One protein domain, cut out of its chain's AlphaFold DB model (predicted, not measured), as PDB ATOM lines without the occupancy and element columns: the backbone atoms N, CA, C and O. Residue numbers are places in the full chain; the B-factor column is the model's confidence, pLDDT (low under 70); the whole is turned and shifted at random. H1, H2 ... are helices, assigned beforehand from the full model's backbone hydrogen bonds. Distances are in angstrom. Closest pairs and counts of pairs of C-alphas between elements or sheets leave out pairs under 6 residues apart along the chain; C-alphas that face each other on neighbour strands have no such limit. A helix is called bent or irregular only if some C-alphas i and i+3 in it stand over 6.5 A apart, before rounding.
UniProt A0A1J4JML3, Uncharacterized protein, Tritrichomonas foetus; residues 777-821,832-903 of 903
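This is residues 777 to 821 and 832 to 903 of the 903 residues of an uncharacterized protein of Tritrichomonas foetus (UniProt A0A1J4JML3). A small up-and-down bundle, each helix running against the one before it, is built of H1, H2, the arm H3b, H4 and H5; the long bent helix H3 makes the length. The hairpin of H1 and H2 packs on one side of H3b and H4 on another, while residues 832 to 838 of H3 stick out at one end. The printed part has 117 residues with five named helices, H1 to H5 in chain order, and no named strand: all helix. It is compact, with a radius of gyration of the C-alphas of 14.8 A, and spans 54 by 26 by 22 A.

Find C-alpha 782 at (-21.800, 39.882, 27.394); from there H1 runs 24.3 A to residue 798. H2 covers residues 802 to 816, 21.3 A. H3, residues 832 to 867, was assigned as one helix by its hydrogen bonds but is bent: C-alphas 845 and 848 are 6.9 A apart. Its arms are H3a, residues 832 to 845, 20.3 A, and H3b, residues 848 to 867, 28.6 A. H4 holds residues 873 to 884, 16.7 A. H5, residues 887 to 900, 20.0 A, is irregular, with C-alphas 888 and 891 7.5 A apart; it ends at C-alpha 900 at (-18.111, 56.439, 45.734).

Start at the hub, H3: H3b touches H4, closest at the C-alphas of Leu 858 and Tyr 879, 5.5 A, a hairpin at a shallow tilt of 23 degrees. With residues 854 to 861 alone H3b touches H2, closest at the C-alphas of Pro 802 and Ile 857, 5.7 A. H1 and H2 touch at 5 degrees, a shallow tilt, opposite ways. H1 and H4 are apart. In H1, H3a, H3b and H4 every O i to N i+4 pair is within hydrogen-bond range; in H2 6 of 11 are and in H5 8 of 10.

The C-alphas of Gln 832 and Lys 869, the two farthest apart, are 54.0 A from each other. Residues 822 to 831 are not printed, and C-alphas 821 and 832 are 14.8 A apart across this cut. Look for pLDDT under 70 at residues 818 to 821, 832 to 835 and 903.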
ATOM      1  N   ILE A 777     -24.889  44.114  22.139       80.06
ATOM      2  CA  ILE A 777     -25.726  44.452  23.298       80.06
ATOM      3  C   ILE A 777     -25.290  43.584  24.486       80.06
ATOM      4  O   ILE A 777     -25.116  42.374  24.337       80.06
ATOM      5  N   ALA A 778     -25.138  44.202  25.661       72.81
ATOM      6  CA  ALA A 778     -24.656  43.557  26.885       72.81
ATOM      7  C   ALA A 778     -25.406  42.259  27.238       72.81
ATOM      8  O   ALA A 778     -24.774  41.318  27.699       72.81
ATOM      9  N   ASP A 779     -26.714  42.193  26.977       72.88
ATOM     10  CA  ASP A 779     -27.537  41.018  27.289       72.88
ATOM     11  C   ASP A 779     -27.348  39.861  26.286       72.88
ATOM     12  O   ASP A 779     -27.505  38.700  26.653       72.88
ATOM     13  N   ASN A 780     -26.981  40.159  25.033       76.69
ATOM     14  CA  ASN A 780     -26.872  39.154  23.966       76.69
ATOM     15  C   ASN A 780     -25.442  38.619  23.793       76.69
ATOM     16  O   ASN A 780     -25.264  37.457  23.439       76.69
ATOM     17  N   TYR A 781     -24.427  39.457  24.032       83.31
ATOM     18  CA  TYR A 781     -23.008  39.114  23.849       83.31
ATOM     19  C   TYR A 781     -22.157  39.696  24.984       83.31
ATOM     20  O   TYR A 781     -21.347  40.607  24.771       83.31
ATOM     21  N   PRO A 782     -22.351  39.219  26.221       86.25
ATOM     22  CA  PRO A 782     -21.800  39.882  27.394       86.25
ATOM     23  C   PRO A 782     -20.263  39.867  27.416       86.25
ATOM     24  O   PRO A 782     -19.656  40.864  27.800       86.25
ATOM     25  N   ALA A 783     -19.617  38.789  26.955       87.69
ATOM     26  CA  ALA A 783     -18.154  38.691  26.915       87.69
ATOM     27  C   ALA A 783     -17.530  39.676  25.909       87.69
ATOM     28  O   ALA A 783     -16.640  40.449  26.266       87.69
ATOM     29  N   ASP A 784     -18.045  39.723  24.676       88.25
ATOM     30  CA  ASP A 784     -17.577  40.664  23.651       88.25
ATOM     31  C   ASP A 784     -17.804  42.120  24.071       88.25
ATOM     32  O   ASP A 784     -16.918  42.965  23.915       88.25
ATOM     33  N   TYR A 785     -18.960  42.408  24.681       90.19
ATOM     34  CA  TYR A 785     -19.266  43.734  25.211       90.19
ATOM     35  C   TYR A 785     -18.284  44.159  26.309       90.19
ATOM     36  O   TYR A 785     -17.782  45.287  26.278       90.19
ATOM     37  N   VAL A 786     -17.970  43.269  27.259       91.56
ATOM     38  CA  VAL A 786     -16.951  43.533  28.290       91.56
ATOM     39  C   VAL A 786     -15.594  43.766  27.631       91.56
ATOM     40  O   VAL A 786     -14.926  44.737  27.969       91.56
ATOM     41  N   ASN A 787     -15.209  42.957  26.643       91.94
ATOM     42  CA  ASN A 787     -13.903  43.052  25.985       91.94
ATOM     43  C   ASN A 787     -13.723  44.413  25.300       91.94
ATOM     44  O   ASN A 787     -12.725  45.101  25.510       91.94
ATOM     45  N   ILE A 788     -14.736  44.843  24.541       93.19
ATOM     46  CA  ILE A 788     -14.763  46.156  23.885       93.19
ATOM     47  C   ILE A 788     -14.710  47.277  24.919       93.19
ATOM     48  O   ILE A 788     -13.959  48.237  24.754       93.19
ATOM     49  N   THR A 789     -15.481  47.154  25.999       93.94
ATOM     50  CA  THR A 789     -15.544  48.173  27.052       93.94
ATOM     51  C   THR A 789     -14.201  48.317  27.770       93.94
ATOM     52  O   THR A 789     -13.754  49.442  28.001       93.94
ATOM     53  N   LEU A 790     -13.507  47.206  28.039       94.25
ATOM     54  CA  LEU A 790     -12.148  47.214  28.581       94.25
ATOM     55  C   LEU A 790     -11.171  47.905  27.633       94.25
ATOM     56  O   LEU A 790     -10.441  48.796  28.058       94.25
ATOM     57  N   SER A 791     -11.194  47.573  26.341       94.81
ATOM     58  CA  SER A 791     -10.308  48.213  25.361       94.81
ATOM     59  C   SER A 791     -10.602  49.703  25.172       94.81
ATOM     60  O   SER A 791      -9.674  50.500  25.059       94.81
ATOM     61  N   MET A 792     -11.874  50.117  25.213       94.75
ATOM     62  CA  MET A 792     -12.255  51.534  25.209       94.75
ATOM     63  C   MET A 792     -11.768  52.267  26.463       94.75
ATOM     64  O   MET A 792     -11.365  53.428  26.369       94.75
ATOM     65  N   ALA A 793     -11.822  51.623  27.632       94.94
ATOM     66  CA  ALA A 793     -11.308  52.192  28.871       94.94
ATOM     67  C   ALA A 793      -9.780  52.344  28.806       94.94
ATOM     68  O   ALA A 793      -9.268  53.424  29.096       94.94
ATOM     69  N   SER A 794      -9.065  51.326  28.321       94.56
ATOM     70  CA  SER A 794      -7.619  51.387  28.083       94.56
ATOM     71  C   SER A 794      -7.239  52.480  27.080       94.56
ATOM     72  O   SER A 794      -6.298  53.226  27.328       94.56
ATOM     73  N   LEU A 795      -7.995  52.644  25.988       95.12
ATOM     74  CA  LEU A 795      -7.785  53.736  25.032       95.12
ATOM     75  C   LEU A 795      -7.891  55.105  25.716       95.12
ATOM     76  O   LEU A 795      -7.001  55.937  25.571       95.12
ATOM     77  N   LYS A 796      -8.956  55.327  26.496       94.31
ATOM     78  CA  LYS A 796      -9.150  56.582  27.239       94.31
ATOM     79  C   LYS A 796      -8.034  56.834  28.249       94.31
ATOM     80  O   LYS A 796      -7.575  57.969  28.383       94.31
ATOM     81  N   LEU A 797      -7.575  55.776  28.916       93.75
ATOM     82  CA  LEU A 797      -6.459  55.830  29.849       93.75
ATOM     83  C   LEU A 797      -5.170  56.278  29.146       93.75
ATOM     84  O   LEU A 797      -4.540  57.230  29.593       93.75
ATOM     85  N   VAL A 798      -4.835  55.667  28.003       91.12
ATOM     86  CA  VAL A 798      -3.660  56.027  27.187       91.12
ATOM     87  C   VAL A 798      -3.745  57.465  26.665       91.12
ATOM     88  O   VAL A 798      -2.724  58.138  26.561       91.12
ATOM     89  N   THR A 799      -4.949  57.982  26.398       91.50
ATOM     90  CA  THR A 799      -5.156  59.391  26.007       91.50
ATOM     91  C   THR A 799      -5.178  60.381  27.180       91.50
ATOM     92  O   THR A 799      -5.535  61.541  26.990       91.50
ATOM     93  N   GLY A 800      -4.842  59.949  28.401       92.62
ATOM     94  CA  GLY A 800      -4.785  60.823  29.578       92.62
ATOM     95  C   GLY A 800      -6.153  61.217  30.145       92.62
ATOM     96  O   GLY A 800      -6.277  62.263  30.777       92.62
ATOM     97  N   GLN A 801      -7.187  60.395  29.932       94.44
ATOM     98  CA  GLN A 801      -8.556  60.620  30.418       94.44
ATOM     99  C   GLN A 801      -8.978  59.530  31.423       94.44
ATOM    100  O   GLN A 801      -9.874  58.725  31.138       94.44
ATOM    101  N   PRO A 802      -8.334  59.441  32.602       94.12
ATOM    102  CA  PRO A 802      -8.542  58.325  33.522       94.12
ATOM    103  C   PRO A 802      -9.947  58.326  34.156       94.12
ATOM    104  O   PRO A 802     -10.521  57.263  34.389       94.12
ATOM    105  N   LEU A 803     -10.565  59.497  34.360       92.31
ATOM    106  CA  LEU A 803     -11.941  59.589  34.865       92.31
ATOM    107  C   LEU A 803     -12.956  59.056  33.841       92.31
ATOM    108  O   LEU A 803     -13.858  58.288  34.178       92.31
ATOM    109  N   GLU A 804     -12.807  59.430  32.572       93.75
ATOM    110  CA  GLU A 804     -13.633  58.925  31.479       93.75
ATOM    111  C   GLU A 804     -13.382  57.437  31.216       93.75
ATOM    112  O   GLU A 804     -14.316  56.745  30.800       93.75
ATOM    113  N   ALA A 805     -12.156  56.947  31.437       94.00
ATOM    114  CA  ALA A 805     -11.821  55.526  31.384       94.00
ATOM    115  C   ALA A 805     -12.575  54.750  32.467       94.00
ATOM    116  O   ALA A 805     -13.216  53.745  32.160       94.00
ATOM    117  N   MET A 806     -12.589  55.263  33.704       95.25
ATOM    118  CA  MET A 806     -13.356  54.680  34.804       95.25
ATOM    119  C   MET A 806     -14.859  54.668  34.493       95.25
ATOM    120  O   MET A 806     -15.511  53.639  34.653       95.25
ATOM    121  N   ARG A 807     -15.411  55.771  33.962       93.44
ATOM    122  CA  ARG A 807     -16.817  55.836  33.508       93.44
ATOM    123  C   ARG A 807     -17.145  54.755  32.485       93.44
ATOM    124  O   ARG A 807     -18.172  54.100  32.623       93.44
ATOM    125  N   THR A 808     -16.286  54.571  31.482       93.12
ATOM    126  CA  THR A 808     -16.459  53.509  30.482       93.12
ATOM    127  C   THR A 808     -16.407  52.133  31.133       93.12
ATOM    128  O   THR A 808     -17.290  51.319  30.900       93.12
ATOM    129  N   LEU A 809     -15.416  51.873  31.987       93.44
ATOM    130  CA  LEU A 809     -15.259  50.590  32.672       93.44
ATOM    131  C   LEU A 809     -16.501  50.218  33.501       93.44
ATOM    132  O   LEU A 809     -16.908  49.058  33.519       93.44
ATOM    133  N   MET A 810     -17.156  51.196  34.135       91.88
ATOM    134  CA  MET A 810     -18.398  50.968  34.884       91.88
ATOM    135  C   MET A 810     -19.553  50.465  34.015       91.88
ATOM    136  O   MET A 810     -20.498  49.868  34.530       91.88
ATOM    137  N   GLU A 811     -19.492  50.646  32.697       90.69
ATOM    138  CA  GLU A 811     -20.492  50.107  31.780       90.69
ATOM    139  C   GLU A 811     -20.401  48.579  31.663       90.69
ATOM    140  O   GLU A 811     -21.422  47.960  31.352       90.69
ATOM    141  N   CYS A 812     -19.263  47.957  32.017       86.50
ATOM    142  CA  CYS A 812     -19.136  46.499  32.154       86.50
ATOM    143  C   CYS A 812     -20.142  45.928  33.163       86.50
ATOM    144  O   CYS A 812     -20.589  44.796  32.995       86.50
ATOM    145  N   LEU A 813     -20.573  46.709  34.168       84.38
ATOM    146  CA  LEU A 813     -21.603  46.283  35.125       84.38
ATOM    147  C   LEU A 813     -22.930  45.911  34.452       84.38
ATOM    148  O   LEU A 813     -23.696  45.163  35.049       84.38
ATOM    149  N   ARG A 814     -23.215  46.411  33.239       83.38
ATOM    150  CA  ARG A 814     -24.417  46.024  32.483       83.38
ATOM    151  C   ARG A 814     -24.368  44.566  32.016       83.38
ATOM    152  O   ARG A 814     -25.403  43.927  32.025       83.38
ATOM    153  N   ALA A 815     -23.188  44.057  31.655       81.88
ATOM    154  CA  ALA A 815     -22.987  42.673  31.212       81.88
ATOM    155  C   ALA A 815     -22.597  41.726  32.363       81.88
ATOM    156  O   ALA A 815     -22.903  40.539  32.328       81.88
ATOM    157  N   LEU A 816     -21.914  42.243  33.391       83.44
ATOM    158  CA  LEU A 816     -21.451  41.459  34.542       83.44
ATOM    159  C   LEU A 816     -22.518  41.275  35.628       83.44
ATOM    160  O   LEU A 816     -22.391  40.382  36.467       83.44
ATOM    161  N   ARG A 817     -23.562  42.113  35.655       79.19
ATOM    162  CA  ARG A 817     -24.723  41.865  36.513       79.19
ATOM    163  C   ARG A 817     -25.667  40.913  35.786       79.19
ATOM    164  O   ARG A 817     -26.047  41.223  34.664       79.19
ATOM    165  N   PRO A 818     -26.124  39.826  36.424       55.69
ATOM    166  CA  PRO A 818     -27.274  39.098  35.922       55.69
ATOM    167  C   PRO A 818     -28.488  40.023  36.054       55.69
ATOM    168  O   PRO A 818     -29.094  40.134  37.120       55.69
ATOM    169  N   THR A 819     -28.818  40.763  34.998       53.44
ATOM    170  CA  THR A 819     -30.133  41.378  34.867       53.44
ATOM    171  C   THR A 819     -31.142  40.237  34.854       53.44
ATOM    172  O   THR A 819     -31.067  39.293  34.073       53.44
ATOM    173  N   SER A 820     -32.091  40.306  35.776       44.47
ATOM    174  CA  SER A 820     -33.212  39.391  36.004       44.47
ATOM    175  C   SER A 820     -34.217  39.316  34.833       44.47
ATOM    176  O   SER A 820     -35.387  39.010  35.045       44.47
ATOM    177  N   ILE A 821     -33.774  39.595  33.600       45.53
ATOM    178  CA  ILE A 821     -34.581  39.730  32.376       45.53
ATOM    179  C   ILE A 821     -34.427  38.512  31.440       45.53
ATOM    180  O   ILE A 821     -35.077  38.443  30.404       45.53
ATOM    181  N   GLN A 832     -30.308  25.707  25.587       60.81
ATOM    182  CA  GLN A 832     -30.149  27.090  26.075       60.81
ATOM    183  C   GLN A 832     -29.436  27.153  27.435       60.81
ATOM    184  O   GLN A 832     -28.681  28.091  27.690       60.81
ATOM    185  N   THR A 833     -29.590  26.127  28.277       67.44
ATOM    186  CA  THR A 833     -28.888  26.037  29.571       67.44
ATOM    187  C   THR A 833     -27.378  25.864  29.367       67.44
ATOM    188  O   THR A 833     -26.572  26.474  30.073       67.44
ATOM    189  N   MET A 834     -26.981  25.098  28.341       64.38
ATOM    190  CA  MET A 834     -25.573  24.897  27.993       64.38
ATOM    191  C   MET A 834     -24.916  26.192  27.492       64.38
ATOM    192  O   MET A 834     -23.854  26.562  27.997       64.38
ATOM    193  N   MET A 835     -25.568  26.944  26.596       66.00
ATOM    194  CA  MET A 835     -25.035  28.226  26.103       66.00
ATOM    195  C   MET A 835     -24.904  29.291  27.203       66.00
ATOM    196  O   MET A 835     -23.924  30.042  27.231       66.00
ATOM    197  N   GLN A 836     -25.843  29.333  28.153       74.00
ATOM    198  CA  GLN A 836     -25.751  30.232  29.309       74.00
ATOM    199  C   GLN A 836     -24.572  29.874  30.225       74.00
ATOM    200  O   GLN A 836     -23.863  30.767  30.695       74.00
ATOM    201  N   SER A 837     -24.316  28.578  30.441       78.50
ATOM    202  CA  SER A 837     -23.166  28.123  31.231       78.50
ATOM    203  C   SER A 837     -21.825  28.485  30.574       78.50
ATOM    204  O   SER A 837     -20.932  28.999  31.246       78.50
ATOM    205  N   GLN A 838     -21.710  28.322  29.250       78.75
ATOM    206  CA  GLN A 838     -20.510  28.687  28.490       78.75
ATOM    207  C   GLN A 838     -20.261  30.197  28.517       78.75
ATOM    208  O   GLN A 838     -19.145  30.631  28.801       78.75
ATOM    209  N   SER A 839     -21.308  31.001  28.313       78.62
ATOM    210  CA  SER A 839     -21.213  32.466  28.365       78.62
ATOM    211  C   SER A 839     -20.754  32.958  29.740       78.62
ATOM    212  O   SER A 839     -19.921  33.858  29.842       78.62
ATOM    213  N   ARG A 840     -21.242  32.330  30.817       82.75
ATOM    214  CA  ARG A 840     -20.824  32.654  32.186       82.75
ATOM    215  C   ARG A 840     -19.374  32.258  32.459       82.75
ATOM    216  O   ARG A 840     -18.656  33.020  33.099       82.75
ATOM    217  N   ASN A 841     -18.929  31.113  31.945       85.62
ATOM    218  CA  ASN A 841     -17.532  30.694  32.059       85.62
ATOM    219  C   ASN A 841     -16.592  31.664  31.332       85.62
ATOM    220  O   ASN A 841     -15.582  32.059  31.908       85.62
ATOM    221  N   MET A 842     -16.952  32.115  30.124       84.25
ATOM    222  CA  MET A 842     -16.182  33.135  29.400       84.25
ATOM    223  C   MET A 842     -16.123  34.462  30.166       84.25
ATOM    224  O   MET A 842     -15.053  35.044  30.296       84.25
ATOM    225  N   LEU A 843     -17.240  34.923  30.741       86.56
ATOM    226  CA  LEU A 843     -17.245  36.136  31.570       86.56
ATOM    227  C   LEU A 843     -16.356  36.011  32.807       86.56
ATOM    228  O   LEU A 843     -15.636  36.951  33.138       86.56
ATOM    229  N   ASN A 844     -16.376  34.854  33.468       87.69
ATOM    230  CA  ASN A 844     -15.525  34.598  34.626       87.69
ATOM    231  C   ASN A 844     -14.037  34.652  34.252       87.69
ATOM    232  O   ASN A 844     -13.254  35.249  34.986       87.69
ATOM    233  N   GLN A 845     -13.659  34.122  33.083       91.12
ATOM    234  CA  GLN A 845     -12.287  34.208  32.561       91.12
ATOM    235  C   GLN A 845     -11.833  35.651  32.284       91.12
ATOM    236  O   GLN A 845     -10.634  35.908  32.212       91.12
ATOM    237  N   MET A 846     -12.762  36.604  32.154       90.94
ATOM    238  CA  MET A 846     -12.453  38.015  31.907       90.94
ATOM    239  C   MET A 846     -12.336  38.866  33.176       90.94
ATOM    240  O   MET A 846     -11.784  39.967  33.115       90.94
ATOM    241  N   LEU A 847     -12.820  38.386  34.329       92.19
ATOM    242  CA  LEU A 847     -12.728  39.109  35.604       92.19
ATOM    243  C   LEU A 847     -11.293  39.522  35.989       92.19
ATOM    244  O   LEU A 847     -11.143  40.662  36.447       92.19
ATOM    245  N   PRO A 848     -10.240  38.703  35.764       94.94
ATOM    246  CA  PRO A 848      -8.861  39.118  36.022       94.94
ATOM    247  C   PRO A 848      -8.474  40.370  35.223       94.94
ATOM    248  O   PRO A 848      -7.955  41.333  35.787       94.94
ATOM    249  N   SER A 849      -8.806  40.411  33.929       93.25
ATOM    250  CA  SER A 849      -8.513  41.560  33.062       93.25
ATOM    251  C   SER A 849      -9.323  42.798  33.447       93.25
ATOM    252  O   SER A 849      -8.800  43.911  33.419       93.25
ATOM    253  N   VAL A 850     -10.590  42.630  33.854       93.94
ATOM    254  CA  VAL A 850     -11.408  43.739  34.376       93.94
ATOM    255  C   VAL A 850     -10.752  44.342  35.618       93.94
ATOM    256  O   VAL A 850     -10.629  45.563  35.726       93.94
ATOM    257  N   LEU A 851     -10.297  43.496  36.544       94.50
ATOM    258  CA  LEU A 851      -9.630  43.921  37.769       94.50
ATOM    259  C   LEU A 851      -8.307  44.638  37.487       94.50
ATOM    260  O   LEU A 851      -8.034  45.686  38.072       94.50
ATOM    261  N   GLU A 852      -7.504  44.104  36.571       95.62
ATOM    262  CA  GLU A 852      -6.237  44.706  36.159       95.62
ATOM    263  C   GLU A 852      -6.441  46.098  35.546       95.62
ATOM    264  O   GLU A 852      -5.814  47.067  35.982       95.62
ATOM    265  N   VAL A 853      -7.381  46.240  34.605       94.25
ATOM    266  CA  VAL A 853      -7.720  47.542  34.010       94.25
ATOM    267  C   VAL A 853      -8.248  48.507  35.076       94.25
ATOM    268  O   VAL A 853      -7.855  49.673  35.087       94.25
ATOM    269  N   THR A 854      -9.063  48.032  36.026       95.56
ATOM    270  CA  THR A 854      -9.540  48.842  37.165       95.56
ATOM    271  C   THR A 854      -8.370  49.406  37.974       95.56
ATOM    272  O   THR A 854      -8.325  50.607  38.253       95.56
ATOM    273  N   ARG A 855      -7.402  48.550  38.322       96.31
ATOM    274  CA  ARG A 855      -6.199  48.929  39.076       96.31
ATOM    275  C   ARG A 855      -5.364  49.949  38.310       96.31
ATOM    276  O   ARG A 855      -4.940  50.940  38.900       96.31
ATOM    277  N   ASN A 856      -5.169  49.740  37.010       95.75
ATOM    278  CA  ASN A 856      -4.408  50.656  36.163       95.75
ATOM    279  C   ASN A 856      -5.071  52.036  36.081       95.75
ATOM    280  O   ASN A 856      -4.393  53.047  36.247       95.75
ATOM    281  N   ILE A 857      -6.397  52.097  35.922       95.94
ATOM    282  CA  ILE A 857      -7.116  53.376  35.892       95.94
ATOM    283  C   ILE A 857      -7.006  54.102  37.240       95.94
ATOM    284  O   ILE A 857      -6.683  55.287  37.263       95.94
ATOM    285  N   LEU A 858      -7.229  53.411  38.364       95.56
ATOM    286  CA  LEU A 858      -7.130  54.019  39.700       95.56
ATOM    287  C   LEU A 858      -5.714  54.526  40.008       95.56
ATOM    288  O   LEU A 858      -5.562  55.599  40.592       95.56
ATOM    289  N   LYS A 859      -4.686  53.785  39.579       96.38
ATOM    290  CA  LYS A 859      -3.282  54.192  39.694       96.38
ATOM    291  C   LYS A 859      -3.010  55.494  38.936       96.38
ATOM    292  O   LYS A 859      -2.414  56.406  39.502       96.38
ATOM    293  N   GLU A 860      -3.492  55.617  37.702       95.81
ATOM    294  CA  GLU A 860      -3.331  56.847  36.918       95.81
ATOM    295  C   GLU A 860      -4.163  58.015  37.467       95.81
ATOM    296  O   GLU A 860      -3.675  59.142  37.497       95.81
ATOM    297  N   MET A 861      -5.380  57.776  37.975       94.50
ATOM    298  CA  MET A 861      -6.164  58.814  38.671       94.50
ATOM    299  C   MET A 861      -5.409  59.366  39.889       94.50
ATOM    300  O   MET A 861      -5.377  60.580  40.106       94.50
ATOM    301  N   LEU A 862      -4.786  58.480  40.673       94.88
ATOM    302  CA  LEU A 862      -3.950  58.851  41.814       94.88
ATOM    303  C   LEU A 862      -2.740  59.680  41.359       94.88
ATOM    304  O   LEU A 862      -2.485  60.748  41.920       94.88
ATOM    305  N   PHE A 863      -2.024  59.232  40.325       94.81
ATOM    306  CA  PHE A 863      -0.868  59.958  39.801       94.81
ATOM    307  C   PHE A 863      -1.219  61.326  39.217       94.81
ATOM    308  O   PHE A 863      -0.498  62.288  39.487       94.81
ATOM    309  N   ASP A 864      -2.321  61.452  38.478       93.06
ATOM    310  CA  ASP A 864      -2.766  62.730  37.918       93.06
ATOM    311  C   ASP A 864      -3.046  63.759  39.029       93.06
ATOM    312  O   ASP A 864      -2.569  64.896  38.969       93.06
ATOM    313  N   LYS A 865      -3.708  63.349  40.120       92.88
ATOM    314  CA  LYS A 865      -3.911  64.223  41.288       92.88
ATOM    315  C   LYS A 865      -2.622  64.568  42.025       92.88
ATOM    316  O   LYS A 865      -2.435  65.731  42.391       92.88
ATOM    317  N   MET A 866      -1.726  63.598  42.219       93.94
ATOM    318  CA  MET A 866      -0.420  63.844  42.839       93.94
ATOM    319  C   MET A 866       0.406  64.841  42.019       93.94
ATOM    320  O   MET A 866       0.966  65.784  42.579       93.94
ATOM    321  N   LYS A 867       0.420  64.698  40.688       93.38
ATOM    322  CA  LYS A 867       1.105  65.614  39.764       93.38
ATOM    323  C   LYS A 867       0.540  67.035  39.845       93.38
ATOM    324  O   LYS A 867       1.298  68.000  39.785       93.38
ATOM    325  N   ARG A 868      -0.775  67.169  40.050       93.25
ATOM    326  CA  ARG A 868      -1.471  68.453  40.260       93.25
ATOM    327  C   ARG A 868      -1.391  68.982  41.699       93.25
ATOM    328  O   ARG A 868      -1.961  70.034  41.972       93.25
ATOM    329  N   LYS A 869      -0.705  68.280  42.614       93.88
ATOM    330  CA  LYS A 869      -0.619  68.594  44.056       93.88
ATOM    331  C   LYS A 869      -1.991  68.719  44.745       93.88
ATOM    332  O   LYS A 869      -2.153  69.510  45.670       93.88
ATOM    333  N   GLN A 870      -2.986  67.956  44.292       93.94
ATOM    334  CA  GLN A 870      -4.327  67.935  44.887       93.94
ATOM    335  C   GLN A 870      -4.436  66.865  45.993       93.94
ATOM    336  O   GLN A 870      -3.753  65.840  45.904       93.94
ATOM    337  N   PRO A 871      -5.314  67.042  47.004       90.69
ATOM    338  CA  PRO A 871      -5.616  65.990  47.978       90.69
ATOM    339  C   PRO A 871      -6.099  64.708  47.279       90.69
ATOM    340  O   PRO A 871      -7.030  64.747  46.467       90.69
ATOM    341  N   CYS A 872      -5.456  63.576  47.586       93.25
ATOM    342  CA  CYS A 872      -5.667  62.288  46.911       93.25
ATOM    343  C   CYS A 872      -5.915  61.109  47.871       93.25
ATOM    344  O   CYS A 872      -5.831  59.952  47.462       93.25
ATOM    345  N   ASP A 873      -6.240  61.380  49.142       92.44
ATOM    346  CA  ASP A 873      -6.503  60.336  50.148       92.44
ATOM    347  C   ASP A 873      -7.657  59.412  49.737       92.44
ATOM    348  O   ASP A 873      -7.622  58.207  49.988       92.44
ATOM    349  N   PHE A 874      -8.643  59.969  49.032       91.81
ATOM    350  CA  PHE A 874      -9.770  59.227  48.483       91.81
ATOM    351  C   PHE A 874      -9.332  58.232  47.393       91.81
ATOM    352  O   PHE A 874      -9.583  57.036  47.523       91.81
ATOM    353  N   GLU A 875      -8.620  58.684  46.355       94.00
ATOM    354  CA  GLU A 875      -8.108  57.816  45.282       94.00
ATOM    355  C   GLU A 875      -7.118  56.773  45.809       94.00
ATOM    356  O   GLU A 875      -7.138  55.622  45.373       94.00
ATOM    357  N   LYS A 876      -6.286  57.152  46.786       93.25
ATOM    358  CA  LYS A 876      -5.360  56.243  47.469       93.25
ATOM    359  C   LYS A 876      -6.109  55.127  48.201       93.25
ATOM    360  O   LYS A 876      -5.692  53.971  48.125       93.25
ATOM    361  N   GLY A 877      -7.217  55.459  48.867       92.94
ATOM    362  CA  GLY A 877      -8.120  54.487  49.483       92.94
ATOM    363  C   GLY A 877      -8.709  53.520  48.455       92.94
ATOM    364  O   GLY A 877      -8.561  52.310  48.604       92.94
ATOM    365  N   LEU A 878      -9.282  54.045  47.365       91.44
ATOM    366  CA  LEU A 878      -9.869  53.230  46.293       91.44
ATOM    367  C   LEU A 878      -8.845  52.299  45.626       91.44
ATOM    368  O   LEU A 878      -9.135  51.125  45.387       91.44
ATOM    369  N   TYR A 879      -7.638  52.799  45.347       95.06
ATOM    370  CA  TYR A 879      -6.572  51.987  44.766       95.06
ATOM    371  C   TYR A 879      -6.159  50.852  45.710       95.06
ATOM    372  O   TYR A 879      -6.071  49.705  45.273       95.06
ATOM    373  N   ARG A 880      -6.003  51.128  47.013       94.62
ATOM    374  CA  ARG A 880      -5.711  50.096  48.020       94.62
ATOM    375  C   ARG A 880      -6.799  49.021  48.068       94.62
ATOM    376  O   ARG A 880      -6.473  47.840  47.988       94.62
ATOM    377  N   THR A 881      -8.072  49.414  48.089       92.94
ATOM    378  CA  THR A 881      -9.199  48.469  48.032       92.94
ATOM    379  C   THR A 881      -9.152  47.604  46.768       92.94
ATOM    380  O   THR A 881      -9.413  46.406  46.830       92.94
ATOM    381  N   SER A 882      -8.758  48.165  45.620       93.81
ATOM    382  CA  SER A 882      -8.619  47.392  44.376       93.81
ATOM    383  C   SER A 882      -7.461  46.381  44.395       93.81
ATOM    384  O   SER A 882      -7.541  45.345  43.730       93.81
ATOM    385  N   LEU A 883      -6.389  46.646  45.151       93.75
ATOM    386  CA  LEU A 883      -5.273  45.710  45.333       93.75
ATOM    387  C   LEU A 883      -5.670  44.530  46.227       93.75
ATOM    388  O   LEU A 883      -5.258  43.405  45.965       93.75
ATOM    389  N   GLU A 884      -6.502  44.785  47.236       93.88
ATOM    390  CA  GLU A 884      -7.012  43.778  48.174       93.88
ATOM    391  C   GLU A 884      -8.173  42.947  47.578       93.88
ATOM    392  O   GLU A 884      -8.462  41.843  48.045       93.88
ATOM    393  N   ALA A 885      -8.826  43.441  46.520       92.62
ATOM    394  CA  ALA A 885      -9.917  42.743  45.848       92.62
ATOM    395  C   ALA A 885      -9.446  41.476  45.108       92.62
ATOM    396  O   ALA A 885      -8.475  41.491  44.349       92.62
ATOM    397  N   LYS A 886     -10.203  40.388  45.291       93.25
ATOM    398  CA  LYS A 886     -10.094  39.136  44.524       93.25
ATOM    399  C   LYS A 886     -10.978  39.178  43.273       93.25
ATOM    400  O   LYS A 886     -11.927  39.956  43.218       93.25
ATOM    401  N   GLU A 887     -10.708  38.298  42.309       89.31
ATOM    402  CA  GLU A 887     -11.452  38.185  41.040       89.31
ATOM    403  C   GLU A 887     -12.964  37.998  41.249       89.31
ATOM    404  O   GLU A 887     -13.774  38.672  40.615       89.31
ATOM    405  N   GLU A 888     -13.354  37.170  42.221       87.88
ATOM    406  CA  GLU A 888     -14.757  36.936  42.603       87.88
ATOM    407  C   GLU A 888     -15.481  38.201  43.108       87.88
ATOM    408  O   GLU A 888     -16.702  38.311  43.006       87.88
ATOM    409  N   ASN A 889     -14.730  39.194  43.597       90.75
ATOM    410  CA  ASN A 889     -15.256  40.431  44.175       90.75
ATOM    411  C   ASN A 889     -15.229  41.619  43.205       90.75
ATOM    412  O   ASN A 889     -15.629  42.722  43.583       90.75
ATOM    413  N   VAL A 890     -14.800  41.419  41.953       90.19
ATOM    414  CA  VAL A 890     -14.672  42.490  40.947       90.19
ATOM    415  C   VAL A 890     -15.991  43.219  40.721       90.19
ATOM    416  O   VAL A 890     -16.015  44.444  40.636       90.19
ATOM    417  N   VAL A 891     -17.109  42.490  40.681       89.19
ATOM    418  CA  VAL A 891     -18.430  43.106  40.511       89.19
ATOM    419  C   VAL A 891     -18.749  44.032  41.683       89.19
ATOM    420  O   VAL A 891     -19.153  45.166  41.445       89.19
ATOM    421  N   ASN A 892     -18.537  43.593  42.926       90.56
ATOM    422  CA  ASN A 892     -18.790  44.407  44.121       90.56
ATOM    423  C   ASN A 892     -17.890  45.647  44.151       90.56
ATOM    424  O   ASN A 892     -18.389  46.755  44.334       90.56
ATOM    425  N   LEU A 893     -16.601  45.477  43.836       90.38
ATOM    426  CA  LEU A 893     -15.650  46.580  43.718       90.38
ATOM    427  C   LEU A 893     -16.140  47.643  42.725       90.38
ATOM    428  O   LEU A 893     -16.171  48.825  43.057       90.38
ATOM    429  N   LEU A 894     -16.569  47.243  41.523       89.75
ATOM    430  CA  LEU A 894     -17.097  48.183  40.530       89.75
ATOM    431  C   LEU A 894     -18.370  48.895  41.028       89.75
ATOM    432  O   LEU A 894     -18.563  50.079  40.758       89.75
ATOM    433  N   GLN A 895     -19.240  48.223  41.787       90.19
ATOM    434  CA  GLN A 895     -20.431  48.865  42.361       90.19
ATOM    435  C   GLN A 895     -20.082  49.913  43.415       90.19
ATOM    436  O   GLN A 895     -20.682  50.991  43.431       90.19
ATOM    437  N   ASP A 896     -19.125  49.605  44.281       89.62
ATOM    438  CA  ASP A 896     -18.696  50.512  45.339       89.62
ATOM    439  C   ASP A 896     -17.922  51.697  44.766       89.62
ATOM    440  O   ASP A 896     -18.145  52.833  45.187       89.62
ATOM    441  N   LEU A 897     -17.114  51.472  43.726       89.50
ATOM    442  CA  LEU A 897     -16.490  52.539  42.944       89.50
ATOM    443  C   LEU A 897     -17.539  53.453  42.303       89.50
ATOM    444  O   LEU A 897     -17.436  54.673  42.427       89.50
ATOM    445  N   LYS A 898     -18.582  52.885  41.685       91.12
ATOM    446  CA  LYS A 898     -19.681  53.664  41.099       91.12
ATOM    447  C   LYS A 898     -20.372  54.557  42.140       91.12
ATOM    448  O   LYS A 898     -20.542  55.753  41.906       91.12
ATOM    449  N   LYS A 899     -20.710  54.004  43.313       91.00
ATOM    450  CA  LYS A 899     -21.309  54.763  44.431       91.00
ATOM    451  C   LYS A 899     -20.377  55.868  44.934       91.00
ATOM    452  O   LYS A 899     -20.813  57.001  45.124       91.00
ATOM    453  N   SER A 900     -19.104  55.537  45.138       87.06
ATOM    454  CA  SER A 900     -18.111  56.439  45.734       87.06
ATOM    455  C   SER A 900     -17.781  57.618  44.819       87.06
ATOM    456  O   SER A 900     -17.579  58.730  45.296       87.06
ATOM    457  N   LEU A 901     -17.790  57.404  43.501       84.69
ATOM    458  CA  LEU A 901     -17.558  58.452  42.506       84.69
ATOM    459  C   LEU A 901     -18.802  59.317  42.218       84.69
ATOM    460  O   LEU A 901     -18.700  60.245  41.417       84.69
ATOM    461  N   LYS A 902     -19.952  59.044  42.865       78.06
ATOM    462  CA  LYS A 902     -21.260  59.681  42.600       78.06
ATOM    463  C   LYS A 902     -21.582  59.751  41.094       78.06
ATOM    464  O   LYS A 902     -21.973  60.799  40.583       78.06
ATOM    465  N   MET A 903     -21.372  58.633  40.396       57.00
ATOM    466  CA  MET A 903     -21.671  58.434  38.969       57.00
ATOM    467  C   MET A 903     -22.864  57.505  38.784       57.00
ATOM    468  O   MET A 903     -23.639  57.738  37.833       57.00
TER     469      MET A 903